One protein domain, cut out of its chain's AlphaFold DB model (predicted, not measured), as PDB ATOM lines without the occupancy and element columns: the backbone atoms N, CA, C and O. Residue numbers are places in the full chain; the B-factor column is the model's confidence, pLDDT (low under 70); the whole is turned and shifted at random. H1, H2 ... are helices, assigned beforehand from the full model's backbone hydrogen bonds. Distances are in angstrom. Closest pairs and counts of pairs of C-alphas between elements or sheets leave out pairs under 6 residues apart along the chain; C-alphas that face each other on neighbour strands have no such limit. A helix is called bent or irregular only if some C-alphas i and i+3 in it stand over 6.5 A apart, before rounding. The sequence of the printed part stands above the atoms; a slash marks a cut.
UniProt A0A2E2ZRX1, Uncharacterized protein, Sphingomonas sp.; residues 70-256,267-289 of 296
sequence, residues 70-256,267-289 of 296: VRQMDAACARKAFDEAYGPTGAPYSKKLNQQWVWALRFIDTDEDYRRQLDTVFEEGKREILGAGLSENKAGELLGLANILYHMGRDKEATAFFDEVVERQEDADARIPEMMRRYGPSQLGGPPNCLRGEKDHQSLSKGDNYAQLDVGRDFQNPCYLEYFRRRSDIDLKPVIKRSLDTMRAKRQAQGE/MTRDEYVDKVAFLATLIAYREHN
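This is residues 70 to 256 and 267 to 289 of the 296 residues of an uncharacterized protein of Sphingomonas sp. (UniProt A0A2E2ZRX1). This body of helices has two halves: in one, H11 runs through the middle with H1, H2, H9 and H10 around it; in the other, H4 and H5 make a helical hairpin, with H3 near one side of it and H6 close to H4. H2 joins the halves, side by side with H11 and packed steeply across H4, while a looping stretch, residues 184 to 222 with the short H7 and H8, leads from H6 over to H9, with H8 touching H10 on the way. The printed part has 210 residues, with eleven named helices, H1 to H11 in order along the chain, and no named strand, and its class is all helix. It is compact, with a radius of gyration of the C-alphas of 17.0 A, and rounded, spanning 49 by 37 by 34 A.

Start with H1, residues 75 to 86, which touches the hub, H11, residues 269 to 287, with its residues 75 to 79 alone; the closest C-alphas, of Ala 75 and Ala 280, are 5.1 A apart. H2, residues 100 to 108, touches H11 at a shallow tilt of 23 degrees, the same way; look at Leu 105 and Thr 281, whose C-alphas are the closest at 4.5 A. H1 and H2 only just touch, with 3 pairs of C-alphas within 8 A, the closest those of Arg 79 and Leu 105 at 6.6 A. Go on to H4, residues 136 to 151: H2 touches it at a steep tilt of 65 degrees, with the C-alphas of Gln 100 and Glu 141 the closest at 5.2 A. H4 and H5, residues 155 to 171, form a helical hairpin at a shallow tilt of 16 degrees, opposite ways; their closest C-alphas, of Ala 146 and Ala 158, are 4.5 A apart. H3, residues 114 to 129, only just touches H5, with 3 pairs of C-alphas within 8 A, the closest those of Leu 118 and Val 165 at 7.8 A. H6, residues 178 to 183, is close to H4 but not clearly touching, with the C-alphas of Gly 140 and Met 180 the closest at 7.4 A. H7, residues 198 to 201, touches no helix. H8, residues 209 to 212, touches H10, residues 233 to 254, where the C-alphas of Ala 211 and Val 239 are the closest at 6.3 A. H9, residues 223 to 229, touches H11 at a steep tilt of 42 degrees, with the C-alphas of Arg 229 and Arg 286 the closest at 4.3 A. H10 and H11 run opposite ways at a shallow tilt of 4 degrees and only just touch, with 3 pairs of C-alphas within 8 A, the closest those of Ile 240 and Leu 279 at 6.8 A. The helix packing is part aligned, part crossed: of 8 touching pairs that have a tilt, 5 are at a shallow one. Every O i to N i+4 pair is within hydrogen-bond range in H1, H2, H5, H6, H9 and H11; the counts are 11 of 12 in H3, 11 of 12 in H4 and 16 of 18 in H10, and H7 and H8 are too short for such a pair.

Find C-alpha 75 at (-3.951, 9.272, 13.714); from there H1 runs 16.2 A to C-alpha 86. H3 is 22.6 A long, H4 22.8 A and H5 24.1 A, with H5 ending at C-alpha 171, (11.369, 23.326, 40.962). H10, the longest helix with 22 residues, measures 31.3 A; it is neither bent nor irregular, but only just: C-alphas 235 and 238 are 6.5 A apart. H11 measures 27.3 A and ends at C-alpha 287, (-0.057, 1.588, 14.704).

The two C-alphas farthest apart, of Leu 130 and Asp 208, are 51.0 A apart. Residues 257 to 266 are not printed, and C-alphas 256 and 267 are 7.4 A apart across this cut. The links H1 to H2 and H6 to H7 are long. The mean pLDDT of the printed part is 80.3; 50 residues are under 70, among them residues 179 to 219.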
ATOM      1  N   VAL A  70      -9.838  10.747  11.958       96.44
ATOM      2  CA  VAL A  70     -10.241   9.551  12.713       96.44
ATOM      3  C   VAL A  70     -11.177   8.670  11.883       96.44
ATOM      4  O   VAL A  70     -11.017   7.451  11.863       96.44
ATOM      5  N   ARG A  71     -12.119   9.259  11.133       95.06
ATOM      6  CA  ARG A  71     -13.000   8.510  10.216       95.06
ATOM      7  C   ARG A  71     -12.211   7.766   9.131       95.06
ATOM      8  O   ARG A  71     -12.643   6.700   8.685       95.06
ATOM      9  N   GLN A  72     -11.069   8.317   8.728       96.19
ATOM     10  CA  GLN A  72     -10.152   7.742   7.746       96.19
ATOM     11  C   GLN A  72      -9.113   6.796   8.357       96.19
ATOM     12  O   GLN A  72      -8.357   6.195   7.601       96.19
ATOM     13  N   MET A  73      -9.143   6.580   9.679       94.62
ATOM     14  CA  MET A  73      -8.154   5.791  10.420       94.62
ATOM     15  C   MET A  73      -6.735   6.380  10.339       94.62
ATOM     16  O   MET A  73      -5.776   5.624  10.281       94.62
ATOM     17  N   ASP A  74      -6.601   7.708  10.326       95.38
ATOM     18  CA  ASP A  74      -5.308   8.402  10.241       95.38
ATOM     19  C   ASP A  74      -5.049   9.208  11.525       95.38
ATOM     20  O   ASP A  74      -5.583  10.309  11.719       95.38
ATOM     21  N   ALA A  75      -4.256   8.636  12.435       94.12
ATOM     22  CA  ALA A  75      -3.951   9.272  13.714       94.12
ATOM     23  C   ALA A  75      -2.992  10.464  13.580       94.12
ATOM     24  O   ALA A  75      -3.176  11.467  14.274       94.12
ATOM     25  N   ALA A  76      -2.033  10.407  12.652       93.56
ATOM     26  CA  ALA A  76      -1.087  11.496  12.412       93.56
ATOM     27  C   ALA A  76      -1.797  12.749  11.866       93.56
ATOM     28  O   ALA A  76      -1.546  13.869  12.325       93.56
ATOM     29  N   CYS A  77      -2.743  12.567  10.934       96.56
ATOM     30  CA  CYS A  77      -3.655  13.619  10.475       96.56
ATOM     31  C   CYS A  77      -4.467  14.182  11.644       96.56
ATOM     32  O   CYS A  77      -4.583  15.403  11.779       96.56
ATOM     33  N   ALA A  78      -5.008  13.310  12.506       96.06
ATOM     34  CA  ALA A  78      -5.801  13.745  13.648       96.06
ATOM     35  C   ALA A  78      -4.963  14.611  14.594       96.06
ATOM     36  O   ALA A  78      -5.369  15.735  14.885       96.06
ATOM     37  N   ARG A  79      -3.769  14.150  14.995       94.00
ATOM     38  CA  ARG A  79      -2.841  14.910  15.844       94.00
ATOM     39  C   ARG A  79      -2.536  16.280  15.251       94.00
ATOM     40  O   ARG A  79      -2.703  17.288  15.931       94.00
ATOM     41  N   LYS A  80      -2.192  16.330  13.961       95.50
ATOM     42  CA  LYS A  80      -1.938  17.596  13.267       95.50
ATOM     43  C   LYS A  80      -3.141  18.542  13.341       95.50
ATOM     44  O   LYS A  80      -2.965  19.726  13.603       95.50
ATOM     45  N   ALA A  81      -4.358  18.033  13.154       96.31
ATOM     46  CA  ALA A  81      -5.567  18.847  13.266       96.31
ATOM     47  C   ALA A  81      -5.797  19.375  14.697       96.31
ATOM     48  O   ALA A  81      -6.267  20.500  14.862       96.31
ATOM     49  N   PHE A  82      -5.456  18.594  15.730       95.06
ATOM     50  CA  PHE A  82      -5.471  19.060  17.121       95.06
ATOM     51  C   PHE A  82      -4.426  20.152  17.367       95.06
ATOM     52  O   PHE A  82      -4.753  21.177  17.965       95.06
ATOM     53  N   ASP A  83      -3.205  19.980  16.866       93.88
ATOM     54  CA  ASP A  83      -2.131  20.964  17.028       93.88
ATOM     55  C   ASP A  83      -2.422  22.265  16.268       93.88
ATOM     56  O   ASP A  83      -2.150  23.353  16.773       93.88
ATOM     57  N   GLU A  84      -3.052  22.194  15.093       95.44
ATOM     58  CA  GLU A  84      -3.532  23.377  14.366       95.44
ATOM     59  C   GLU A  84      -4.647  24.117  15.124       95.44
ATOM     60  O   GLU A  84      -4.734  25.346  15.061       95.44
ATOM     61  N   ALA A  85      -5.509  23.388  15.839       93.44
ATOM     62  CA  ALA A  85      -6.644  23.962  16.557       93.44
ATOM     63  C   ALA A  85      -6.268  24.549  17.925       93.44
ATOM     64  O   ALA A  85      -6.825  25.577  18.321       93.44
ATOM     65  N   TYR A  86      -5.356  23.895  18.647       91.38
ATOM     66  CA  TYR A  86      -5.062  24.183  20.055       91.38
ATOM     67  C   TYR A  86      -3.590  24.516  20.329       91.38
ATOM     68  O   TYR A  86      -3.251  24.859  21.457       91.38
ATOM     69  N   GLY A  87      -2.726  24.456  19.314       91.50
ATOM     70  CA  GLY A  87      -1.273  24.535  19.469       91.50
ATOM     71  C   GLY A  87      -0.664  23.186  19.876       91.50
ATOM     72  O   GLY A  87      -1.371  22.342  20.427       91.50
ATOM     73  N   PRO A  88       0.645  22.974  19.651       88.62
ATOM     74  CA  PRO A  88       1.317  21.689  19.891       88.62
ATOM     75  C   PRO A  88       1.394  21.299  21.373       88.62
ATOM     76  O   PRO A  88       1.559  20.129  21.704       88.62
ATOM     77  N   THR A  89       1.246  22.266  22.281       89.19
ATOM     78  CA  THR A  89       1.256  22.030  23.729       89.19
ATOM     79  C   THR A  89      -0.050  22.446  24.404       89.19
ATOM     80  O   THR A  89      -0.098  22.534  25.624       89.19
ATOM     81  N   GLY A  90      -1.119  22.733  23.659       87.19
ATOM     82  CA  GLY A  90      -2.396  23.180  24.225       87.19
ATOM     83  C   GLY A  90      -3.499  22.133  24.113       87.19
ATOM     84  O   GLY A  90      -3.487  21.299  23.211       87.19
ATOM     85  N   ALA A  91      -4.475  22.182  25.010       86.25
ATOM     86  CA  ALA A  91      -5.704  21.396  24.946       86.25
ATOM     87  C   ALA A  91      -6.909  22.343  25.118       86.25
ATOM     88  O   ALA A  91      -6.746  23.455  25.637       86.25
ATOM     89  N   PRO A  92      -8.117  21.975  24.651       85.69
ATOM     90  CA  PRO A  92      -9.306  22.784  24.902       85.69
ATOM     91  C   PRO A  92      -9.566  22.897  26.409       85.69
ATOM     92  O   PRO A  92      -9.575  21.907  27.123       85.69
ATOM     93  N   TYR A  93      -9.819  24.100  26.913       80.88
ATOM     94  CA  TYR A  93     -10.125  24.260  28.333       80.88
ATOM     95  C   TYR A  93     -11.489  23.651  28.679       80.88
ATOM     96  O   TYR A  93     -12.495  24.070  28.112       80.88
ATOM     97  N   SER A  94     -11.532  22.767  29.680       77.81
ATOM     98  CA  SER A  94     -12.780  22.280  30.266       77.81
ATOM     99  C   SER A  94     -12.785  22.404  31.785       77.81
ATOM    100  O   SER A  94     -11.796  22.137  32.458       77.81
ATOM    101  N   LYS A  95     -13.938  22.773  32.353       69.69
ATOM    102  CA  LYS A  95     -14.133  22.810  33.815       69.69
ATOM    103  C   LYS A  95     -14.404  21.437  34.432       69.69
ATOM    104  O   LYS A  95     -14.348  21.310  35.650       69.69
ATOM    105  N   LYS A  96     -14.803  20.457  33.616       70.38
ATOM    106  CA  LYS A  96     -15.324  19.160  34.084       70.38
ATOM    107  C   LYS A  96     -14.441  17.982  33.689       70.38
ATOM    108  O   LYS A  96     -14.508  16.945  34.336       70.38
ATOM    109  N   LEU A  97     -13.669  18.132  32.617       73.06
ATOM    110  CA  LEU A  97     -12.889  17.058  32.023       73.06
ATOM    111  C   LEU A  97     -11.416  17.437  32.029       73.06
ATOM    112  O   LEU A  97     -11.048  18.503  31.540       73.06
ATOM    113  N   ASN A  98     -10.579  16.529  32.517       73.12
ATOM    114  CA  ASN A  98      -9.160  16.571  32.210       73.12
ATOM    115  C   ASN A  98      -9.028  16.065  30.771       73.12
ATOM    116  O   ASN A  98      -9.389  14.920  30.512       73.12
ATOM    117  N   GLN A  99      -8.543  16.895  29.844       84.62
ATOM    118  CA  GLN A  99      -8.375  16.567  28.414       84.62
ATOM    119  C   GLN A  99      -7.203  15.604  28.161       84.62
ATOM    120  O   GLN A  99      -6.374  15.778  27.265       84.62
ATOM    121  N   GLN A 100      -7.096  14.586  29.007       86.75
ATOM    122  CA  GLN A 100      -6.000  13.631  29.065       86.75
ATOM    123  C   GLN A 100      -5.838  12.847  27.758       86.75
ATOM    124  O   GLN A 100      -4.733  12.404  27.464       86.75
ATOM    125  N   TRP A 101      -6.887  12.708  26.938       91.19
ATOM    126  CA  TRP A 101      -6.794  11.995  25.664       91.19
ATOM    127  C   TRP A 101      -6.178  12.822  24.542       91.19
ATOM    128  O   TRP A 101      -5.530  12.259  23.663       91.19
ATOM    129  N   VAL A 102      -6.304  14.151  24.592       91.94
ATOM    130  CA  VAL A 102      -5.543  15.045  23.701       91.94
ATOM    131  C   VAL A 102      -4.049  14.888  23.982       91.94
ATOM    132  O   VAL A 102      -3.245  14.773  23.058       91.94
ATOM    133  N   TRP A 103      -3.681  14.806  25.260       91.06
ATOM    134  CA  TRP A 103      -2.306  14.540  25.676       91.06
ATOM    135  C   TRP A 103      -1.856  13.118  25.330       91.06
ATOM    136  O   TRP A 103      -0.766  12.945  24.797       91.06
ATOM    137  N   ALA A 104      -2.700  12.106  25.531       91.31
ATOM    138  CA  ALA A 104      -2.379  10.729  25.160       91.31
ATOM    139  C   ALA A 104      -2.073  10.572  23.671       91.31
ATOM    140  O   ALA A 104      -1.074   9.942  23.330       91.31
ATOM    141  N   LEU A 105      -2.855  11.208  22.794       92.00
ATOM    142  CA  LEU A 105      -2.588  11.218  21.356       92.00
ATOM    143  C   LEU A 105      -1.190  11.759  21.033       92.00
ATOM    144  O   LEU A 105      -0.507  11.221  20.168       92.00
ATOM    145  N   ARG A 106      -0.747  12.808  21.737       88.88
ATOM    146  CA  ARG A 106       0.572  13.409  21.504       88.88
ATOM    147  C   ARG A 106       1.714  12.517  21.957       88.88
ATOM    148  O   ARG A 106       2.675  12.388  21.219       88.88
ATOM    149  N   PHE A 107       1.584  11.889  23.122       88.69
ATOM    150  CA  PHE A 107       2.664  11.104  23.721       88.69
ATOM    151  C   PHE A 107       2.736   9.646  23.217       88.69
ATOM    152  O   PHE A 107       3.763   8.994  23.401       88.69
ATOM    153  N   ILE A 108       1.673   9.114  22.596       83.06
ATOM    154  CA  ILE A 108       1.659   7.759  22.003       83.06
ATOM    155  C   ILE A 108       2.293   7.725  20.601       83.06
ATOM    156  O   ILE A 108       2.876   6.711  20.223       83.06
ATOM    157  N   ASP A 109       2.217   8.824  19.848       68.38
ATOM    158  CA  ASP A 109       2.617   8.928  18.433       68.38
ATOM    159  C   ASP A 109       4.010   9.573  18.265       68.38
ATOM    160  O   ASP A 109       4.219  10.485  17.461       68.38
ATOM    161  N   THR A 110       4.993   9.190  19.082       66.19
ATOM    162  CA  THR A 110       6.338   9.776  18.985       66.19
ATOM    163  C   THR A 110       7.423   8.745  19.237       66.19
ATOM    164  O   THR A 110       7.449   8.112  20.291       66.19
ATOM    165  N   ASP A 111       8.405   8.683  18.339       71.12
ATOM    166  CA  ASP A 111       9.711   8.067  18.620       71.12
ATOM    167  C   ASP A 111      10.555   8.904  19.617       71.12
ATOM    168  O   ASP A 111      11.724   8.609  19.864       71.12
ATOM    169  N   GLU A 112       9.986   9.976  20.178       77.75
ATOM    170  CA  GLU A 112      10.642  10.892  21.107       77.75
ATOM    171  C   GLU A 112      10.432  10.480  22.566       77.75
ATOM    172  O   GLU A 112       9.320  10.152  22.971       77.75
ATOM    173  N   ASP A 113      11.488  10.588  23.377       84.19
ATOM    174  CA  ASP A 113      11.418  10.467  24.839       84.19
ATOM    175  C   ASP A 113      10.378  11.449  25.415       84.19
ATOM    176  O   ASP A 113      10.375  12.642  25.077       84.19
ATOM    177  N   TYR A 114       9.507  10.955  26.300       86.88
ATOM    178  CA  TYR A 114       8.452  11.759  26.920       86.88
ATOM    179  C   TYR A 114       9.008  12.975  27.681       86.88
ATOM    180  O   TYR A 114       8.349  14.013  27.742       86.88
ATOM    181  N   ARG A 115      10.230  12.898  28.222       89.56
ATOM    182  CA  ARG A 115      10.884  14.008  28.934       89.56
ATOM    183  C   ARG A 115      11.170  15.183  28.010       89.56
ATOM    184  O   ARG A 115      10.948  16.324  28.398       89.56
ATOM    185  N   ARG A 116      11.579  14.920  26.763       88.81
ATOM    186  CA  ARG A 116      11.804  15.975  25.759       88.81
ATOM    187  C   ARG A 116      10.493  16.642  25.340       88.81
ATOM    188  O   ARG A 116      10.444  17.852  25.112       88.81
ATOM    189  N   GLN A 117       9.420  15.861  25.263       89.19
ATOM    190  CA  GLN A 117       8.087  16.410  25.029       89.19
ATOM    191  C   GLN A 117       7.662  17.295  26.207       89.19
ATOM    192  O   GLN A 117       7.215  18.422  25.994       89.19
ATOM    193  N   LEU A 118       7.887  16.847  27.449       91.81
ATOM    194  CA  LEU A 118       7.657  17.659  28.645       91.81
ATOM    195  C   LEU A 118       8.506  18.936  28.655       91.81
ATOM    196  O   LEU A 118       7.970  19.985  28.995       91.81
ATOM    197  N   ASP A 119       9.774  18.905  28.227       91.50
ATOM    198  CA  ASP A 119      10.603  20.118  28.102       91.50
ATOM    199  C   ASP A 119       9.899  21.170  27.241       91.50
ATOM    200  O   ASP A 119       9.747  22.320  27.649       91.50
ATOM    201  N   THR A 120       9.396  20.751  26.079       90.94
ATOM    202  CA  THR A 120       8.692  21.634  25.142       90.94
ATOM    203  C   THR A 120       7.423  22.214  25.774       90.94
ATOM    204  O   THR A 120       7.183  23.421  25.706       90.94
ATOM    205  N   VAL A 121       6.635  21.373  26.452       92.38
ATOM    206  CA  VAL A 121       5.392  21.788  27.123       92.38
ATOM    207  C   VAL A 121       5.659  22.783  28.253       92.38
ATOM    208  O   VAL A 121       4.938  23.776  28.370       92.38
ATOM    209  N   PHE A 122       6.688  22.549  29.070       91.56
ATOM    210  CA  PHE A 122       7.073  23.446  30.162       91.56
ATOM    211  C   PHE A 122       7.641  24.770  29.649       91.56
ATOM    212  O   PHE A 122       7.269  25.825  30.161       91.56
ATOM    213  N   GLU A 123       8.486  24.748  28.619       89.88
ATOM    214  CA  GLU A 123       9.022  25.974  28.019       89.88
ATOM    215  C   GLU A 123       7.930  26.851  27.397       89.88
ATOM    216  O   GLU A 123       7.969  28.077  27.535       89.88
ATOM    217  N   GLU A 124       6.924  26.256  26.756       86.31
ATOM    218  CA  GLU A 124       5.770  27.011  26.260       86.31
ATOM    219  C   GLU A 124       4.867  27.498  27.401       86.31
ATOM    220  O   GLU A 124       4.498  28.673  27.427       86.31
ATOM    221  N   GLY A 125       4.578  26.653  28.395       83.62
ATOM    222  CA  GLY A 125       3.736  27.022  29.537       83.62
ATOM    223  C   GLY A 125       4.281  28.202  30.348       83.62
ATOM    224  O   GLY A 125       3.516  29.099  30.708       83.62
ATOM    225  N   LYS A 126       5.607  28.281  30.538       81.44
ATOM    226  CA  LYS A 126       6.278  29.429  31.180       81.44
ATOM    227  C   LYS A 126       5.950  30.757  30.490       81.44
ATOM    228  O   LYS A 126       5.733  31.782  31.142       81.44
ATOM    229  N   ARG A 127       5.886  30.746  29.154       77.69
ATOM    230  CA  ARG A 127       5.580  31.937  28.340       77.69
ATOM    231  C   ARG A 127       4.113  32.346  28.448       77.69
ATOM    232  O   ARG A 127       3.820  33.534  28.352       77.69
ATOM    233  N   GLU A 128       3.210  31.386  28.647       76.75
ATOM    234  CA  GLU A 128       1.761  31.619  28.702       76.75
ATOM    235  C   GLU A 128       1.323  32.334  29.988       76.75
ATOM    236  O   GLU A 128       0.510  33.257  29.923       76.75
ATOM    237  N   ILE A 129       1.852  31.934  31.150       69.31
ATOM    238  CA  ILE A 129       1.391  32.451  32.453       69.31
ATOM    239  C   ILE A 129       2.330  33.483  33.097       69.31
ATOM    240  O   ILE A 129       2.069  33.903  34.223       69.31
ATOM    241  N   LEU A 130       3.403  33.903  32.407       65.06
ATOM    242  CA  LEU A 130       4.483  34.741  32.969       65.06
ATOM    243  C   LEU A 130       5.012  34.193  34.313       65.06
ATOM    244  O   LEU A 130       5.392  34.949  35.206       65.06
ATOM    245  N   GLY A 131       5.002  32.867  34.455       67.69
ATOM    246  CA  GLY A 131       5.436  32.124  35.636       67.69
ATOM    247  C   GLY A 131       6.493  31.089  35.260       67.69
ATOM    248  O   GLY A 131       6.786  30.891  34.084       67.69
ATOM    249  N   ALA A 132       7.081  30.426  36.252       76.81
ATOM    250  CA  ALA A 132       8.165  29.471  36.016       76.81
ATOM    251  C   ALA A 132       7.688  28.042  35.684       76.81
ATOM    252  O   ALA A 132       8.518  27.201  35.343       76.81
ATOM    253  N   GLY A 133       6.379  27.768  35.726       85.69
ATOM    254  CA  GLY A 133       5.804  26.437  35.503       85.69
ATOM    255  C   GLY A 133       4.547  26.442  34.631       85.69
ATOM    256  O   GLY A 133       4.272  27.394  33.901       85.69
ATOM    257  N   LEU A 134       3.777  25.359  34.708       90.31
ATOM    258  CA  LEU A 134       2.498  25.205  34.012       90.31
ATOM    259  C   LEU A 134       1.342  25.767  34.843       90.31
ATOM    260  O   LEU A 134       1.395  25.800  36.074       90.31
ATOM    261  N   SER A 135       0.247  26.134  34.172       88.25
ATOM    262  CA  SER A 135      -1.012  26.397  34.875       88.25
ATOM    263  C   SER A 135      -1.506  25.138  35.599       88.25
ATOM    264  O   SER A 135      -1.281  24.019  35.135       88.25
ATOM    265  N   GLU A 136      -2.225  25.319  36.711       85.88
ATOM    266  CA  GLU A 136      -2.753  24.209  37.522       85.88
ATOM    267  C   GLU A 136      -3.607  23.237  36.687       85.88
ATOM    268  O   GLU A 136      -3.472  22.023  36.820       85.88
ATOM    269  N   ASN A 137      -4.417  23.758  35.757       84.19
ATOM    270  CA  ASN A 137      -5.239  22.934  34.864       84.19
ATOM    271  C   ASN A 137      -4.379  22.090  33.917       84.19
ATOM    272  O   ASN A 137      -4.577  20.884  33.824       84.19
ATOM    273  N   LYS A 138      -3.390  22.706  33.258       88.81
ATOM    274  CA  LYS A 138      -2.502  22.026  32.302       88.81
ATOM    275  C   LYS A 138      -1.666  20.945  32.991       88.81
ATOM    276  O   LYS A 138      -1.509  19.851  32.459       88.81
ATOM    277  N   ALA A 139      -1.196  21.219  34.210       89.00
ATOM    278  CA  ALA A 139      -0.552  20.213  35.047       89.00
ATOM    279  C   ALA A 139      -1.514  19.065  35.393       89.00
ATOM    280  O   ALA A 139      -1.153  17.903  35.246       89.00
ATOM    281  N   GLY A 140      -2.755  19.367  35.791       86.81
ATOM    282  CA  GLY A 140      -3.776  18.351  36.064       86.81
ATOM    283  C   GLY A 140      -4.099  17.460  34.859       86.81
ATOM    284  O   GLY A 140      -4.239  16.249  35.015       86.81
ATOM    285  N   GLU A 141      -4.164  18.034  33.656       87.69
ATOM    286  CA  GLU A 141      -4.371  17.287  32.410       87.69
ATOM    287  C   GLU A 141      -3.213  16.326  32.106       87.69
ATOM    288  O   GLU A 141      -3.460  15.156  31.807       87.69
ATOM    289  N   LEU A 142      -1.962  16.789  32.235       90.44
ATOM    290  CA  LEU A 142      -0.771  15.949  32.060       90.44
ATOM    291  C   LEU A 142      -0.705  14.836  33.107       90.44
ATOM    292  O   LEU A 142      -0.398  13.698  32.775       90.44
ATOM    293  N   LEU A 143      -1.043  15.118  34.365       88.88
ATOM    294  CA  LEU A 143      -1.087  14.090  35.409       88.88
ATOM    295  C   LEU A 143      -2.205  13.060  35.158       88.88
ATOM    296  O   LEU A 143      -2.064  11.894  35.529       88.88
ATOM    297  N   GLY A 144      -3.273  13.440  34.447       86.31
ATOM    298  CA  GLY A 144      -4.266  12.501  33.913       86.31
ATOM    299  C   GLY A 144      -3.665  11.466  32.952       86.31
ATOM    300  O   GLY A 144      -4.106  10.317  32.922       86.31
ATOM    301  N   LEU A 145      -2.592  11.807  32.234       88.06
ATOM    302  CA  LEU A 145      -1.867  10.855  31.392       88.06
ATOM    303  C   LEU A 145      -1.192   9.743  32.206       88.06
ATOM    304  O   LEU A 145      -1.262   8.571  31.833       88.06
ATOM    305  N   ALA A 146      -0.592  10.089  33.350       87.75
ATOM    306  CA  ALA A 146      -0.016   9.102  34.264       87.75
ATOM    307  C   ALA A 146      -1.082   8.124  34.784       87.75
ATOM    308  O   ALA A 146      -0.823   6.929  34.920       87.75
ATOM    309  N   ASN A 147      -2.310   8.604  35.003       84.88
ATOM    310  CA  ASN A 147      -3.440   7.751  35.364       84.88
ATOM    311  C   ASN A 147      -3.797   6.760  34.239       84.88
ATOM    312  O   ASN A 147      -4.027   5.581  34.504       84.88
ATOM    313  N   ILE A 148      -3.792   7.202  32.973       86.12
ATOM    314  CA  ILE A 148      -3.988   6.308  31.817       86.12
ATOM    315  C   ILE A 148      -2.926   5.199  31.822       86.12
ATOM    316  O   ILE A 148      -3.288   4.022  31.745       86.12
ATOM    317  N   LEU A 149      -1.641   5.559  31.959       86.25
ATOM    318  CA  LEU A 149      -0.511   4.617  32.040       86.25
ATOM    319  C   LEU A 149      -0.703   3.585  33.158       86.25
ATOM    320  O   LEU A 149      -0.584   2.380  32.916       86.25
ATOM    321  N   TYR A 150      -1.078   4.048  34.352       84.31
ATOM    322  CA  TYR A 150      -1.332   3.189  35.506       84.31
ATOM    323  C   TYR A 150      -2.459   2.184  35.232       84.31
ATOM    324  O   TYR A 150      -2.315   0.988  35.488       84.31
ATOM    325  N   HIS A 151      -3.567   2.635  34.639       80.06
ATOM    326  CA  HIS A 151      -4.699   1.758  34.330       80.06
ATOM    327  C   HIS A 151      -4.384   0.709  33.269       80.06
ATOM    328  O   HIS A 151      -4.951  -0.377  33.312       80.06
ATOM    329  N   MET A 152      -3.434   0.959  32.368       79.75
ATOM    330  CA  MET A 152      -2.932  -0.082  31.457       79.75
ATOM    331  C   MET A 152      -1.960  -1.069  32.124       79.75
ATOM    332  O   MET A 152      -1.485  -1.993  31.468       79.75
ATOM    333  N   GLY A 153      -1.655  -0.890  33.411       79.50
ATOM    334  CA  GLY A 153      -0.715  -1.717  34.162       79.50
ATOM    335  C   GLY A 153       0.752  -1.367  33.938       79.50
ATOM    336  O   GLY A 153       1.621  -2.193  34.219       79.50
ATOM    337  N   ARG A 154       1.035  -0.154  33.450       82.56
ATOM    338  CA  ARG A 154       2.388   0.395  33.298       82.56
ATOM    339  C   ARG A 154       2.790   1.182  34.542       82.56
ATOM    340  O   ARG A 154       3.030   2.384  34.486       82.56
ATOM    341  N   ASP A 155       2.783   0.502  35.689       84.62
ATOM    342  CA  ASP A 155       2.901   1.134  37.009       84.62
ATOM    343  C   ASP A 155       4.201   1.958  37.141       84.62
ATOM    344  O   ASP A 155       4.180   3.060  37.683       84.62
ATOM    345  N   LYS A 156       5.327   1.456  36.612       85.38
ATOM    346  CA  LYS A 156       6.631   2.136  36.703       85.38
ATOM    347  C   LYS A 156       6.674   3.398  35.852       85.38
ATOM    348  O   LYS A 156       7.130   4.436  36.317       85.38
ATOM    349  N   GLU A 157       6.198   3.300  34.619       87.06
ATOM    350  CA  GLU A 157       6.173   4.398  33.659       87.06
ATOM    351  C   GLU A 157       5.174   5.476  34.081       87.06
ATOM    352  O   GLU A 157       5.459   6.664  33.960       87.06
ATOM    353  N   ALA A 158       4.037   5.067  34.652       88.19
ATOM    354  CA  ALA A 158       3.068   5.971  35.258       88.19
ATOM    355  C   ALA A 158       3.684   6.782  36.403       88.19
ATOM    356  O   ALA A 158       3.537   8.002  36.427       88.19
ATOM    357  N   THR A 159       4.386   6.123  37.332       88.12
ATOM    358  CA  THR A 159       5.076   6.802  38.438       88.12
ATOM    359  C   THR A 159       6.184   7.717  37.926       88.12
ATOM    360  O   THR A 159       6.198   8.883  38.290       88.12
ATOM    361  N   ALA A 160       7.041   7.246  37.015       89.06
ATOM    362  CA  ALA A 160       8.121   8.065  36.465       89.06
ATOM    363  C   ALA A 160       7.606   9.316  35.731       89.06
ATOM    364  O   ALA A 160       8.184  10.392  35.863       89.06
ATOM    365  N   PHE A 161       6.513   9.197  34.972       90.56
ATOM    366  CA  PHE A 161       5.887  10.347  34.320       90.56
ATOM    367  C   PHE A 161       5.269  11.311  35.338       90.56
ATOM    368  O   PHE A 161       5.423  12.526  35.217       90.56
ATOM    369  N   PHE A 162       4.554  10.773  36.331       90.94
ATOM    370  CA  PHE A 162       3.927  11.561  37.388       90.94
ATOM    371  C   PHE A 162       4.967  12.375  38.165       90.94
ATOM    372  O   PHE A 162       4.806  13.587  38.299       90.94
ATOM    373  N   ASP A 163       6.032  11.714  38.620       90.25
ATOM    374  CA  ASP A 163       7.103  12.327  39.402       90.25
ATOM    375  C   ASP A 163       7.808  13.418  38.588       90.25
ATOM    376  O   ASP A 163       7.942  14.532  39.075       90.25
ATOM    377  N   GLU A 164       8.123  13.175  37.311       91.94
ATOM    378  CA  GLU A 164       8.751  14.177  36.435       91.94
ATOM    379  C   GLU A 164       7.899  15.456  36.289       91.94
ATOM    380  O   GLU A 164       8.421  16.571  36.313       91.94
ATOM    381  N   VAL A 165       6.573  15.329  36.145       92.06
ATOM    382  CA  VAL A 165       5.678  16.500  36.056       92.06
ATOM    383  C   VAL A 165       5.599  17.239  37.395       92.06
ATOM    384  O   VAL A 165       5.563  18.473  37.408       92.06
ATOM    385  N   VAL A 166       5.556  16.502  38.509       90.50
ATOM    386  CA  VAL A 166       5.517  17.064  39.866       90.50
ATOM    387  C   VAL A 166       6.817  17.793  40.185       90.50
ATOM    388  O   VAL A 166       6.763  18.979  40.495       90.50
ATOM    389  N   GLU A 167       7.966  17.137  40.036       90.62
ATOM    390  CA  GLU A 167       9.292  17.696  40.323       90.62
ATOM    391  C   GLU A 167       9.516  19.002  39.556       90.62
ATOM    392  O   GLU A 167       9.855  20.019  40.153       90.62
ATOM    393  N   ARG A 168       9.194  19.037  38.257       91.44
ATOM    394  CA  ARG A 168       9.325  20.261  37.448       91.44
ATOM    395  C   ARG A 168       8.406  21.397  37.892       91.44
ATOM    396  O   ARG A 168       8.772  22.561  37.745       91.44
ATOM    397  N   GLN A 169       7.204  21.091  38.383       90.81
ATOM    398  CA  GLN A 169       6.323  22.114  38.952       90.81
ATOM    399  C   GLN A 169       6.854  22.620  40.297       90.81
ATOM    400  O   GLN A 169       6.774  23.818  40.553       90.81
ATOM    401  N   GLU A 170       7.412  21.747  41.136       88.69
ATOM    402  CA  GLU A 170       7.990  22.144  42.426       88.69
ATOM    403  C   GLU A 170       9.277  22.960  42.256       88.69
ATOM    404  O   GLU A 170       9.410  24.007  42.888       88.69
ATOM    405  N   ASP A 171      10.163  22.568  41.336       90.00
ATOM    406  CA  ASP A 171      11.369  23.326  40.962       90.00
ATOM    407  C   ASP A 171      11.036  24.729  40.434       90.00
ATOM    408  O   ASP A 171      11.805  25.681  40.587       90.00
ATOM    409  N   ALA A 172       9.865  24.864  39.815       87.88
ATOM    410  CA  ALA A 172       9.326  26.119  39.322       87.88
ATOM    411  C   ALA A 172       8.578  26.949  40.384       87.88
ATOM    412  O   ALA A 172       8.048  28.008  40.042       87.88
ATOM    413  N   ASP A 173       8.473  26.480  41.633       86.06
ATOM    414  CA  ASP A 173       7.589  27.045  42.670       86.06
ATOM    415  C   ASP A 173       6.144  27.254  42.161       86.06
ATOM    416  O   ASP A 173       5.443  28.217  42.487       86.06
ATOM    417  N   ALA A 174       5.697  26.354  41.283       87.31
ATOM    418  CA  ALA A 174       4.400  26.404  40.637       87.31
ATOM    419  C   ALA A 174       3.395  25.487  41.343       87.31
ATOM    420  O   ALA A 174       3.717  24.457  41.939       87.31
ATOM    421  N   ARG A 175       2.119  25.873  41.282       84.75
ATOM    422  CA  ARG A 175       1.060  25.160  41.995       84.75
ATOM    423  C   ARG A 175       0.730  23.836  41.307       84.75
ATOM    424  O   ARG A 175       0.366  23.801  40.134       84.75
ATOM    425  N   ILE A 176       0.761  22.765  42.090       80.06
ATOM    426  CA  ILE A 176       0.233  21.452  41.719       80.06
ATOM    427  C   ILE A 176      -1.200  21.343  42.252       80.06
ATOM    428  O   ILE A 176      -1.441  21.758  43.394       80.06
ATOM    429  N   PRO A 177      -2.151  20.777  41.483       73.00
ATOM    430  CA  PRO A 177      -3.491  20.512  41.989       73.00
ATOM    431  C   PRO A 177      -3.444  19.721  43.302       73.00
ATOM    432  O   PRO A 177      -2.798  18.675  43.385       73.00
ATOM    433  N   GLU A 178      -4.143  20.193  44.337       72.69
ATOM    434  CA  GLU A 178      -4.028  19.633  45.697       72.69
ATOM    435  C   GLU A 178      -4.362  18.133  45.751       72.69
ATOM    436  O   GLU A 178      -3.680  17.364  46.431       72.69
ATOM    437  N   MET A 179      -5.374  17.702  44.990       65.75
ATOM    438  CA  MET A 179      -5.732  16.284  44.893       65.75
ATOM    439  C   MET A 179      -4.595  15.440  44.312       65.75
ATOM    440  O   MET A 179      -4.381  14.317  44.752       65.75
ATOM    441  N   MET A 180      -3.833  15.982  43.365       67.94
ATOM    442  CA  MET A 180      -2.736  15.257  42.730       67.94
ATOM    443  C   MET A 180      -1.559  15.095  43.694       67.94
ATOM    444  O   MET A 180      -1.052  13.990  43.861       67.94
ATOM    445  N   ARG A 181      -1.204  16.164  44.421       67.12
ATOM    446  CA  ARG A 181      -0.118  16.154  45.417       67.12
ATOM    447  C   ARG A 181      -0.317  15.101  46.516       67.12
ATOM    448  O   ARG A 181       0.651  14.636  47.103       67.12
ATOM    449  N   ARG A 182      -1.567  14.739  46.820       65.00
ATOM    450  CA  ARG A 182      -1.890  13.824  47.924       65.00
ATOM    451  C   ARG A 182      -1.935  12.347  47.522       65.00
ATOM    452  O   ARG A 182      -1.734  11.500  48.390       65.00
ATOM    453  N   TYR A 183      -2.238  12.029  46.265       62.50
ATOM    454  CA  TYR A 183      -2.822  10.722  45.944       62.50
ATOM    455  C   TYR A 183      -2.050   9.892  44.891       62.50
ATOM    456  O   TYR A 183      -2.233   8.675  44.833       62.50
ATOM    457  N   GLY A 184      -1.103  10.477  44.142       69.81
ATOM    458  CA  GLY A 184      -0.303   9.741  43.144       69.81
ATOM    459  C   GLY A 184      -1.148   9.145  42.000       69.81
ATOM    460  O   GLY A 184      -2.374   9.273  42.006       69.81
ATOM    461  N   PRO A 185      -0.545   8.460  41.008       69.00
ATOM    462  CA  PRO A 185      -1.253   8.056  39.786       69.00
ATOM    463  C   PRO A 185      -2.385   7.042  40.030       69.00
ATOM    464  O   PRO A 185      -3.406   7.094  39.357       69.00
ATOM    465  N   SER A 186      -2.259   6.161  41.032       64.00
ATOM    466  CA  SER A 186      -3.234   5.087  41.314       64.00
ATOM    467  C   SER A 186      -4.588   5.538  41.878       64.00
ATOM    468  O   SER A 186      -5.537   4.754  41.910       64.00
ATOM    469  N   GLN A 187      -4.680   6.779  42.358       62.28
ATOM    470  CA  GLN A 187      -5.840   7.290  43.092       62.28
ATOM    471  C   GLN A 187      -6.502   8.485  42.393       62.28
ATOM    472  O   GLN A 187      -7.432   9.079  42.937       62.28
ATOM    473  N   LEU A 188      -6.101   8.789  41.153       56.78
ATOM    474  CA  LEU A 188      -6.745   9.801  40.302       56.78
ATOM    475  C   LEU A 188      -8.092   9.336  39.715       56.78
ATOM    476  O   LEU A 188      -8.674  10.011  38.868       56.78
ATOM    477  N   GLY A 189      -8.615   8.209  40.208       52.56
ATOM    478  CA  GLY A 189      -9.866   7.593  39.773       52.56
ATOM    479  C   GLY A 189      -9.713   6.758  38.497       52.56
ATOM    480  O   GLY A 189      -8.762   6.910  37.736       52.56
ATOM    481  N   GLY A 190     -10.664   5.854  38.261       51.31
ATOM    482  CA  GLY A 190     -10.714   4.961  37.094       51.31
ATOM    483  C   GLY A 190     -10.833   3.481  37.486       51.31
ATOM    484  O   GLY A 190     -10.524   3.126  38.626       51.31
ATOM    485  N   PRO A 191     -11.356   2.623  36.591       49.03
ATOM    486  CA  PRO A 191     -11.542   1.201  36.866       49.03
ATOM    487  C   PRO A 191     -10.184   0.535  37.117       49.03
ATOM    488  O   PRO A 191      -9.221   0.900  36.453       49.03
ATOM    489  N   PRO A 192     -10.079  -0.422  38.054       53.72
ATOM    490  CA  PRO A 192      -8.808  -1.052  38.388       53.72
ATOM    491  C   PRO A 192      -8.126  -1.624  37.142       53.72
ATOM    492  O   PRO A 192      -8.802  -2.197  36.293       53.72
ATOM    493  N   ASN A 193      -6.797  -1.469  37.089       59.78
ATOM    494  CA  ASN A 193      -5.859  -1.952  36.071       59.78
ATOM    495  C   ASN A 193      -6.448  -3.030  35.135       59.78
ATOM    496  O   ASN A 193      -6.881  -4.089  35.602       59.78
ATOM    497  N   CYS A 194      -6.373  -2.787  33.821       61.22
ATOM    498  CA  CYS A 194      -6.843  -3.657  32.735       61.22
ATOM    499  C   CYS A 194      -6.408  -5.128  32.864       61.22
ATOM    500  O   CYS A 194      -7.018  -6.010  32.262       61.22
ATOM    501  N   LEU A 195      -5.349  -5.390  33.635       52.38
ATOM    502  CA  LEU A 195      -4.751  -6.698  33.886       52.38
ATOM    503  C   LEU A 195      -5.151  -7.336  35.237       52.38
ATOM    504  O   LEU A 195      -4.826  -8.501  35.456       52.38
ATOM    505  N   ARG A 196      -5.812  -6.617  36.162       46.56
ATOM    506  CA  ARG A 196      -6.057  -7.066  37.557       46.56
ATOM    507  C   ARG A 196      -7.529  -7.147  38.005       46.56
ATOM    508  O   ARG A 196      -7.769  -7.617  39.115       46.56
ATOM    509  N   GLY A 197      -8.517  -6.741  37.204       43.81
ATOM    510  CA  GLY A 197      -9.918  -6.649  37.656       43.81
ATOM    511  C   GLY A 197     -10.939  -7.431  36.827       43.81
ATOM    512  O   GLY A 197     -11.624  -6.853  35.994       43.81
ATOM    513  N   GLU A 198     -11.132  -8.725  37.095       41.22
ATOM    514  CA  GLU A 198     -12.142  -9.558  36.413       41.22
ATOM    515  C   GLU A 198     -13.597  -9.087  36.594       41.22
ATOM    516  O   GLU A 198     -14.422  -9.415  35.753       41.22
ATOM    517  N   LYS A 199     -13.958  -8.338  37.647       44.12
ATOM    518  CA  LYS A 199     -15.377  -8.060  37.967       44.12
ATOM    519  C   LYS A 199     -15.996  -6.889  37.197       44.12
ATOM    520  O   LYS A 199     -17.076  -7.067  36.641       44.12
ATOM    521  N   ASP A 200     -15.314  -5.750  37.092       45.03
ATOM    522  CA  ASP A 200     -15.826  -4.594  36.329       45.03
ATOM    523  C   ASP A 200     -15.609  -4.772  34.822       45.03
ATOM    524  O   ASP A 200     -16.370  -4.264  33.999       45.03
ATOM    525  N   HIS A 201     -14.610  -5.581  34.457       49.31
ATOM    526  CA  HIS A 201     -14.361  -5.969  33.081       49.31
ATOM    527  C   HIS A 201     -15.147  -7.198  32.648       49.31
ATOM    528  O   HIS A 201     -15.215  -7.410  31.456       49.31
ATOM    529  N   GLN A 202     -15.777  -8.002  33.512       46.00
ATOM    530  CA  GLN A 202     -16.488  -9.227  33.091       46.00
ATOM    531  C   GLN A 202     -17.607  -8.977  32.068       46.00
ATOM    532  O   GLN A 202     -17.895  -9.836  31.228       46.00
ATOM    533  N   SER A 203     -18.234  -7.799  32.125       46.44
ATOM    534  CA  SER A 203     -19.225  -7.362  31.140       46.44
ATOM    535  C   SER A 203     -18.587  -6.927  29.818       46.44
ATOM    536  O   SER A 203     -19.246  -7.011  28.792       46.44
ATOM    537  N   LEU A 204     -17.318  -6.518  29.800       50.44
ATOM    538  CA  LEU A 204     -16.603  -6.055  28.607       50.44
ATOM    539  C   LEU A 204     -15.649  -7.122  28.029       50.44
ATOM    540  O   LEU A 204     -15.499  -7.224  26.821       50.44
ATOM    541  N   SER A 205     -15.050  -7.961  28.877       45.53
ATOM    542  CA  SER A 205     -14.000  -8.952  28.602       45.53
ATOM    543  C   SER A 205     -14.487 -10.145  27.789       45.53
ATOM    544  O   SER A 205     -13.679 -10.890  27.233       45.53
ATOM    545  N   LYS A 206     -15.806 -10.304  27.647       53.03
ATOM    546  CA  LYS A 206     -16.379 -11.142  26.597       53.03
ATOM    547  C   LYS A 206     -16.130 -10.433  25.268       53.03
ATOM    548  O   LYS A 206     -16.722  -9.391  25.014       53.03
ATOM    549  N   GLY A 207     -15.255 -10.998  24.434       53.28
ATOM    550  CA  GLY A 207     -14.721 -10.379  23.212       53.28
ATOM    551  C   GLY A 207     -15.738  -9.846  22.189       53.28
ATOM    552  O   GLY A 207     -15.336  -9.138  21.274       53.28
ATOM    553  N   ASP A 208     -17.031 -10.119  22.339       54.03
ATOM    554  CA  ASP A 208     -18.078  -9.530  21.501       54.03
ATOM    555  C   ASP A 208     -18.510  -8.130  21.974       54.03
ATOM    556  O   ASP A 208     -18.898  -7.300  21.152       54.03
ATOM    557  N   ASN A 209     -18.378  -7.806  23.266       62.91
ATOM    558  CA  ASN A 209     -18.909  -6.559  23.820       62.91
ATOM    559  C   ASN A 209     -18.043  -5.343  23.454       62.91
ATOM    560  O   ASN A 209     -18.582  -4.351  22.975       62.91
ATOM    561  N   TYR A 210     -16.710  -5.424  23.518       64.12
ATOM    562  CA  TYR A 210     -15.834  -4.328  23.055       64.12
ATOM    563  C   TYR A 210     -16.013  -3.971  21.567       64.12
ATOM    564  O   TYR A 210     -15.886  -2.808  21.194       64.12
ATOM    565  N   ALA A 211     -16.335  -4.946  20.708       62.50
ATOM    566  CA  ALA A 211     -16.571  -4.709  19.281       62.50
ATOM    567  C   ALA A 211     -17.965  -4.126  18.983       62.50
ATOM    568  O   ALA A 211     -18.180  -3.576  17.899       62.50
ATOM    569  N   GLN A 212     -18.906  -4.236  19.923       66.12
ATOM    570  CA  GLN A 212     -20.280  -3.731  19.811       66.12
ATOM    571  C   GLN A 212     -20.480  -2.385  20.512       66.12
ATOM    572  O   GLN A 212     -21.438  -1.677  20.204       66.12
ATOM    573  N   LEU A 213     -19.561  -2.006  21.401       64.62
ATOM    574  CA  LEU A 213     -19.646  -0.765  22.156       64.62
ATOM    575  C   LEU A 213     -19.436   0.479  21.294       64.62
ATOM    576  O   LEU A 213     -18.912   0.444  20.174       64.62
ATOM    577  N   ASP A 214     -19.940   1.573  21.843       65.50
ATOM    578  CA  ASP A 214     -20.049   2.881  21.230       65.50
ATOM    579  C   ASP A 214     -19.533   3.910  22.235       65.50
ATOM    580  O   ASP A 214     -20.183   4.201  23.242       65.50
ATOM    581  N   VAL A 215     -18.356   4.462  21.940       64.62
ATOM    582  CA  VAL A 215     -17.670   5.447  22.791       64.62
ATOM    583  C   VAL A 215     -18.494   6.739  22.924       64.62
ATOM    584  O   VAL A 215     -18.319   7.512  23.870       64.62
ATOM    585  N   GLY A 216     -19.437   6.974  22.004       58.78
ATOM    586  CA  GLY A 216     -20.386   8.078  22.058       58.78
ATOM    587  C   GLY A 216     -21.477   7.922  23.120       58.78
ATOM    588  O   GLY A 216     -22.103   8.923  23.475       58.78
ATOM    589  N   ARG A 217     -21.711   6.715  23.651       55.25
ATOM    590  CA  ARG A 217     -22.601   6.482  24.803       55.25
ATOM    591  C   ARG A 217     -21.821   6.387  26.096       55.25
ATOM    592  O   ARG A 217     -21.927   7.287  26.915       55.25
ATOM    593  N   ASP A 218     -20.956   5.387  26.204       55.03
ATOM    594  CA  ASP A 218     -20.317   5.052  27.466       55.03
ATOM    595  C   ASP A 218     -18.829   4.752  27.277       55.03
ATOM    596  O   ASP A 218     -18.436   3.734  26.707       55.03
ATOM    597  N   PHE A 219     -18.033   5.638  27.881       62.78
ATOM    598  CA  PHE A 219     -16.686   5.394  28.397       62.78
ATOM    599  C   PHE A 219     -15.479   5.504  27.435       62.78
ATOM    600  O   PHE A 219     -15.435   4.924  26.355       62.78
ATOM    601  N   GLN A 220     -14.434   6.207  27.895       72.56
ATOM    602  CA  GLN A 220     -13.087   6.252  27.307       72.56
ATOM    603  C   GLN A 220     -12.139   5.418  28.193       72.56
ATOM    604  O   GLN A 220     -11.452   5.963  29.054       72.56
ATOM    605  N   ASN A 221     -12.150   4.079  28.057       78.00
ATOM    606  CA  ASN A 221     -11.301   3.208  28.892       78.00
ATOM    607  C   ASN A 221      -9.908   3.072  28.292       78.00
ATOM    608  O   ASN A 221      -9.822   2.608  27.152       78.00
ATOM    609  N   PRO A 222      -8.833   3.284  29.069       81.00
ATOM    610  CA  PRO A 222      -7.492   2.858  28.681       81.00
ATOM    611  C   PRO A 222      -7.410   1.397  28.220       81.00
ATOM    612  O   PRO A 222      -6.655   1.091  27.305       81.00
ATOM    613  N   CYS A 223      -8.255   0.496  28.730       78.25
ATOM    614  CA  CYS A 223      -8.246  -0.908  28.306       78.25
ATOM    615  C   CYS A 223      -8.649  -1.144  26.843       78.25
ATOM    616  O   CYS A 223      -8.333  -2.200  26.293       78.25
ATOM    617  N   TYR A 224      -9.315  -0.184  26.186       81.50
ATOM    618  CA  TYR A 224      -9.573  -0.279  24.744       81.50
ATOM    619  C   TYR A 224      -8.269  -0.262  23.952       81.50
ATOM    620  O   TYR A 224      -8.186  -0.957  22.939       81.50
ATOM    621  N   LEU A 225      -7.265   0.482  24.429       84.06
ATOM    622  CA  LEU A 225      -5.954   0.560  23.796       84.06
ATOM    623  C   LEU A 225      -5.347  -0.841  23.681       84.06
ATOM    624  O   LEU A 225      -5.082  -1.302  22.574       84.06
ATOM    625  N   GLU A 226      -5.246  -1.581  24.790       80.56
ATOM    626  CA  GLU A 226      -4.729  -2.957  24.771       80.56
ATOM    627  C   GLU A 226      -5.612  -3.933  23.990       80.56
ATOM    628  O   GLU A 226      -5.101  -4.804  23.280       80.56
ATOM    629  N   TYR A 227      -6.935  -3.791  24.091       79.81
ATOM    630  CA  TYR A 227      -7.864  -4.674  23.396       79.81
ATOM    631  C   TYR A 227      -7.746  -4.559  21.868       79.81
ATOM    632  O   TYR A 227      -7.651  -5.574  21.171       79.81
ATOM    633  N   PHE A 228      -7.740  -3.334  21.332       82.88
ATOM    634  CA  PHE A 228      -7.667  -3.105  19.888       82.88
ATOM    635  C   PHE A 228      -6.241  -3.119  19.339       82.88
ATOM    636  O   PHE A 228      -6.087  -3.330  18.136       82.88
ATOM    637  N   ARG A 229      -5.206  -3.008  20.187       84.75
ATOM    638  CA  ARG A 229      -3.797  -3.137  19.771       84.75
ATOM    639  C   ARG A 229      -3.537  -4.403  18.952       84.75
ATOM    640  O   ARG A 229      -2.740  -4.386  18.025       84.75
ATOM    641  N   ARG A 230      -4.209  -5.511  19.287       81.88
ATOM    642  CA  ARG A 230      -4.017  -6.821  18.633       81.88
ATOM    643  C   ARG A 230      -5.049  -7.137  17.545       81.88
ATOM    644  O   ARG A 230      -5.036  -8.246  17.016       81.88
ATOM    645  N   ARG A 231      -5.971  -6.219  17.244       82.56
ATOM    646  CA  ARG A 231      -7.086  -6.451  16.313       82.56
ATOM    647  C   ARG A 231      -6.885  -5.739  14.982       82.56
ATOM    648  O   ARG A 231      -6.198  -4.726  14.889       82.56
ATOM    649  N   SER A 232      -7.510  -6.289  13.947       84.50
ATOM    650  CA  SER A 232      -7.380  -5.789  12.580       84.50
ATOM    651  C   SER A 232      -8.193  -4.508  12.346       84.50
ATOM    652  O   SER A 232      -9.112  -4.183  13.100       84.50
ATOM    653  N   ASP A 233      -7.915  -3.803  11.246       86.38
ATOM    654  CA  ASP A 233      -8.757  -2.692  10.770       86.38
ATOM    655  C   ASP A 233     -10.210  -3.101  10.537       86.38
ATOM    656  O   ASP A 233     -11.117  -2.293  10.735       86.38
ATOM    657  N   ILE A 234     -10.432  -4.359  10.149       85.19
ATOM    658  CA  ILE A 234     -11.767  -4.918   9.923       85.19
ATOM    659  C   ILE A 234     -12.581  -4.892  11.225       85.19
ATOM    660  O   ILE A 234     -13.781  -4.630  11.184       85.19
ATOM    661  N   ASP A 235     -11.925  -5.080  12.375       82.75
ATOM    662  CA  ASP A 235     -12.565  -5.060  13.691       82.75
ATOM    663  C   ASP A 235     -12.733  -3.639  14.247       82.75
ATOM    664  O   ASP A 235     -13.758  -3.324  14.853       82.75
ATOM    665  N   LEU A 236     -11.730  -2.771  14.061       85.94
ATOM    666  CA  LEU A 236     -11.717  -1.439  14.674       85.94
ATOM    667  C   LEU A 236     -12.546  -0.413  13.886       85.94
ATOM    668  O   LEU A 236     -13.291   0.373  14.474       85.94
ATOM    669  N   LYS A 237     -12.479  -0.427  12.550       90.69
ATOM    670  CA  LYS A 237     -13.140   0.582  11.705       90.69
ATOM    671  C   LYS A 237     -14.658   0.684  11.938       90.69
ATOM    672  O   LYS A 237     -15.162   1.809  12.004       90.69
ATOM    673  N   PRO A 238     -15.416  -0.419  12.118       88.75
ATOM    674  CA  PRO A 238     -16.834  -0.335  12.466       88.75
ATOM    675  C   PRO A 238     -17.089   0.346  13.817       88.75
ATOM    676  O   PRO A 238     -18.071   1.075  13.947       88.75
ATOM    677  N   VAL A 239     -16.211   0.143  14.803       87.19
ATOM    678  CA  VAL A 239     -16.311   0.743  16.145       87.19
ATOM    679  C   VAL A 239     -16.079   2.249  16.074       87.19
ATOM    680  O   VAL A 239     -16.896   3.013  16.591       87.19
ATOM    681  N   ILE A 240     -15.029   2.680  15.363       91.06
ATOM    682  CA  ILE A 240     -14.752   4.101  15.115       91.06
ATOM    683  C   ILE A 240     -15.941   4.758  14.412       91.06
ATOM    684  O   ILE A 240     -16.462   5.769  14.883       91.06
ATOM    685  N   LYS A 241     -16.423   4.150  13.320       91.50
ATOM    686  CA  LYS A 241     -17.548   4.683  12.545       91.50
ATOM    687  C   LYS A 241     -18.805   4.839  13.402       91.50
ATOM    688  O   LYS A 241     -19.394   5.916  13.398       91.50
ATOM    689  N   ARG A 242     -19.219   3.789  14.125       89.38
ATOM    690  CA  ARG A 242     -20.407   3.857  14.994       89.38
ATOM    691  C   ARG A 242     -20.249   4.923  16.074       89.38
ATOM    692  O   ARG A 242     -21.175   5.699  16.262       89.38
ATOM    693  N   SER A 243     -19.078   4.996  16.708       89.88
ATOM    694  CA  SER A 243     -18.813   5.980  17.762       89.88
ATOM    695  C   SER A 243     -18.942   7.411  17.242       89.88
ATOM    696  O   SER A 243     -19.682   8.209  17.810       89.88
ATOM    697  N   LEU A 244     -18.296   7.729  16.115       91.56
ATOM    698  CA  LEU A 244     -18.415   9.046  15.481       91.56
ATOM    699  C   LEU A 244     -19.859   9.364  15.072       91.56
ATOM    700  O   LEU A 244     -20.335  10.476  15.296       91.56
ATOM    701  N   ASP A 245     -20.566   8.400  14.477       90.31
ATOM    702  CA  ASP A 245     -21.939   8.602  14.013       90.31
ATOM    703  C   ASP A 245     -22.905   8.841  15.194       90.31
ATOM    704  O   ASP A 245     -23.751   9.733  15.113       90.31
ATOM    705  N   THR A 246     -22.744   8.132  16.317       86.75
ATOM    706  CA  THR A 246     -23.538   8.363  17.535       86.75
ATOM    707  C   THR A 246     -23.214   9.691  18.201       86.75
ATOM    708  O   THR A 246     -24.139  10.417  18.572       86.75
ATOM    709  N   MET A 247     -21.932  10.049  18.330       87.81
ATOM    710  CA  MET A 247     -21.538  11.359  18.860       87.81
ATOM    711  C   MET A 247     -22.156  12.486  18.027       87.81
ATOM    712  O   MET A 247     -22.774  13.403  18.571       87.81
ATOM    713  N   ARG A 248     -22.078  12.382  16.694       87.94
ATOM    714  CA  ARG A 248     -22.681  13.351  15.773       87.94
ATOM    715  C   ARG A 248     -24.205  13.399  15.907       87.94
ATOM    716  O   ARG A 248     -24.769  14.492  15.916       87.94
ATOM    717  N   ALA A 249     -24.872  12.255  16.056       84.94
ATOM    718  CA  ALA A 249     -26.317  12.200  16.270       84.94
ATOM    719  C   ALA A 249     -26.737  12.863  17.595       84.94
ATOM    720  O   ALA A 249     -27.676  13.661  17.602       84.94
ATOM    721  N   LYS A 250     -26.016  12.606  18.700       81.25
ATOM    722  CA  LYS A 250     -26.245  13.269  19.999       81.25
ATOM    723  C   LYS A 250     -26.081  14.787  19.881       81.25
ATOM    724  O   LYS A 250     -26.997  15.541  20.215       81.25
ATOM    725  N   ARG A 251     -24.965  15.222  19.289       82.69
ATOM    726  CA  ARG A 251     -24.644  16.628  18.997       82.69
ATOM    727  C   ARG A 251     -25.756  17.324  18.204       82.69
ATOM    728  O   ARG A 251     -26.209  18.405  18.583       82.69
ATOM    729  N   GLN A 252     -26.249  16.684  17.142       81.56
ATOM    730  CA  GLN A 252     -27.332  17.200  16.299       81.56
ATOM    731  C   GLN A 252     -28.698  17.211  16.994       81.56
ATOM    732  O   GLN A 252     -29.499  18.104  16.725       81.56
ATOM    733  N   ALA A 253     -28.983  16.252  17.875       76.75
ATOM    734  CA  ALA A 253     -30.261  16.176  18.575       76.75
ATOM    735  C   ALA A 253     -30.379  17.237  19.679       76.75
ATOM    736  O   ALA A 253     -31.416  17.891  19.798       76.75
ATOM    737  N   GLN A 254     -29.310  17.451  20.451       67.94
ATOM    738  CA  GLN A 254     -29.373  18.195  21.714       67.94
ATOM    739  C   GLN A 254     -28.817  19.626  21.607       67.94
ATOM    740  O   GLN A 254     -29.370  20.537  22.214       67.94
ATOM    741  N   GLY A 255     -27.841  19.907  20.737       66.25
ATOM    742  CA  GLY A 255     -27.111  21.186  20.806       66.25
ATOM    743  C   GLY A 255     -26.179  21.258  22.028       66.25
ATOM    744  O   GLY A 255     -26.013  20.262  22.729       66.25
ATOM    745  N   GLU A 256     -25.553  22.413  22.277       66.94
ATOM    746  CA  GLU A 256     -24.649  22.595  23.423       66.94
ATOM    747  C   GLU A 256     -25.486  22.784  24.696       66.94
ATOM    748  O   GLU A 256     -25.967  23.879  24.983       66.94
ATOM    749  N   MET A 267     -23.914  15.702  25.480       78.31
ATOM    750  CA  MET A 267     -22.489  15.725  25.125       78.31
ATOM    751  C   MET A 267     -21.995  17.159  24.959       78.31
ATOM    752  O   MET A 267     -22.435  17.865  24.051       78.31
ATOM    753  N   THR A 268     -21.072  17.610  25.804       80.50
ATOM    754  CA  THR A 268     -20.498  18.960  25.650       80.50
ATOM    755  C   THR A 268     -19.509  19.009  24.482       80.50
ATOM    756  O   THR A 268     -19.070  17.976  23.971       80.50
ATOM    757  N   ARG A 269     -19.132  20.217  24.034       84.31
ATOM    758  CA  ARG A 269     -18.080  20.383  23.017       84.31
ATOM    759  C   ARG A 269     -16.766  19.751  23.465       84.31
ATOM    760  O   ARG A 269     -16.159  19.017  22.691       84.31
ATOM    761  N   ASP A 270     -16.366  20.013  24.701       83.88
ATOM    762  CA  ASP A 270     -15.122  19.501  25.275       83.88
ATOM    763  C   ASP A 270     -15.133  17.974  25.373       83.88
ATOM    764  O   ASP A 270     -14.124  17.336  25.098       83.88
ATOM    765  N   GLU A 271     -16.280  17.381  25.717       84.06
ATOM    766  CA  GLU A 271     -16.440  15.927  25.767       84.06
ATOM    767  C   GLU A 271     -16.340  15.299  24.376       84.06
ATOM    768  O   GLU A 271     -15.682  14.276  24.198       84.06
ATOM    769  N   TYR A 272     -16.960  15.920  23.369       88.62
ATOM    770  CA  TYR A 272     -16.851  15.449  21.991       88.62
ATOM    771  C   TYR A 272     -15.390  15.484  21.526       88.62
ATOM    772  O   TYR A 272     -14.902  14.513  20.948       88.62
ATOM    773  N   VAL A 273     -14.688  16.592  21.779       90.81
ATOM    774  CA  VAL A 273     -13.280  16.761  21.394       90.81
ATOM    775  C   VAL A 273     -12.399  15.709  22.075       90.81
ATOM    776  O   VAL A 273     -11.627  15.036  21.394       90.81
ATOM    777  N   ASP A 274     -12.565  15.504  23.381       89.44
ATOM    778  CA  ASP A 274     -11.812  14.510  24.150       89.44
ATOM    779  C   ASP A 274     -12.103  13.071  23.674       89.44
ATOM    780  O   ASP A 274     -11.199  12.240  23.558       89.44
ATOM    781  N   LYS A 275     -13.354  12.761  23.302       91.06
ATOM    782  CA  LYS A 275     -13.717  11.460  22.712       91.06
ATOM    783  C   LYS A 275     -13.122  11.267  21.318       91.06
ATOM    784  O   LYS A 275     -12.675  10.164  21.008       91.06
ATOM    785  N   VAL A 276     -13.062  12.305  20.481       94.12
ATOM    786  CA  VAL A 276     -12.347  12.241  19.191       94.12
ATOM    787  C   VAL A 276     -10.853  12.004  19.421       94.12
ATOM    788  O   VAL A 276     -10.271  11.148  18.753       94.12
ATOM    789  N   ALA A 277     -10.250  12.681  20.402       94.44
ATOM    790  CA  ALA A 277      -8.854  12.469  20.773       94.44
ATOM    791  C   ALA A 277      -8.600  11.040  21.279       94.44
ATOM    792  O   ALA A 277      -7.611  10.419  20.895       94.44
ATOM    793  N   PHE A 278      -9.520  10.467  22.058       93.50
ATOM    794  CA  PHE A 278      -9.453   9.065  22.482       93.50
ATOM    795  C   PHE A 278      -9.477   8.099  21.290       93.50
ATOM    796  O   PHE A 278      -8.657   7.186  21.220       93.50
ATOM    797  N   LEU A 279     -10.382   8.302  20.326       94.06
ATOM    798  CA  LEU A 279     -10.450   7.463  19.125       94.06
ATOM    799  C   LEU A 279      -9.178   7.583  18.272       94.06
ATOM    800  O   LEU A 279      -8.685   6.575  17.773       94.06
ATOM    801  N   ALA A 280      -8.618   8.788  18.138       95.00
ATOM    802  CA  ALA A 280      -7.326   8.999  17.485       95.00
ATOM    803  C   ALA A 280      -6.191   8.284  18.235       95.00
ATOM    804  O   ALA A 280      -5.374   7.604  17.620       95.00
ATOM    805  N   THR A 281      -6.186   8.377  19.567       93.38
ATOM    806  CA  THR A 281      -5.215   7.701  20.438       93.38
ATOM    807  C   THR A 281      -5.275   6.187  20.255       93.38
ATOM    808  O   THR A 281      -4.242   5.534  20.177       93.38
ATOM    809  N   LEU A 282      -6.478   5.621  20.133       91.25
ATOM    810  CA  LEU A 282      -6.690   4.196  19.880       91.25
ATOM    811  C   LEU A 282      -6.062   3.735  18.558       91.25
ATOM    812  O   LEU A 282      -5.482   2.650  18.499       91.25
ATOM    813  N   ILE A 283      -6.176   4.560  17.514       92.88
ATOM    814  CA  ILE A 283      -5.574   4.303  16.202       92.88
ATOM    815  C   ILE A 283      -4.044   4.367  16.316       92.88
ATOM    816  O   ILE A 283      -3.390   3.372  15.995       92.88
ATOM    817  N   ALA A 284      -3.501   5.462  16.868       91.81
ATOM    818  CA  ALA A 284      -2.059   5.656  17.057       91.81
ATOM    819  C   ALA A 284      -1.435   4.509  17.861       91.81
ATOM    820  O   ALA A 284      -0.473   3.871  17.439       91.81
ATOM    821  N   TYR A 285      -2.037   4.178  19.005       89.19
ATOM    822  CA  TYR A 285      -1.541   3.141  19.906       89.19
ATOM    823  C   TYR A 285      -1.359   1.796  19.214       89.19
ATOM    824  O   TYR A 285      -0.404   1.060  19.456       89.19
ATOM    825  N   ARG A 286      -2.296   1.455  18.336       88.00
ATOM    826  CA  ARG A 286      -2.241   0.217  17.576       88.00
ATOM    827  C   ARG A 286      -1.179   0.277  16.479       88.00
ATOM    828  O   ARG A 286      -0.460  -0.704  16.314       88.00
ATOM    829  N   GLU A 287      -1.070   1.389  15.754       87.62
ATOM    830  CA  GLU A 287      -0.057   1.588  14.704       87.62
ATOM    831  C   GLU A 287       1.371   1.476  15.250       87.62
ATOM    832  O   GLU A 287       2.224   0.844  14.627       87.62
ATOM    833  N   HIS A 288       1.598   1.982  16.464       84.25
ATOM    834  CA  HIS A 288       2.880   1.887  17.166       84.25
ATOM    835  C   HIS A 288       3.030   0.617  18.022       84.25
ATOM    836  O   HIS A 288       4.061   0.420  18.663       84.25
ATOM    837  N   ASN A 289       2.033  -0.279  18.001       78.75
ATOM    838  CA  ASN A 289       1.984  -1.514  18.790       78.75
ATOM    839  C   ASN A 289       2.226  -1.296  20.299       78.75
ATOM    840  O   ASN A 289       2.854  -2.117  20.972       78.75
TER     841      ASN A 289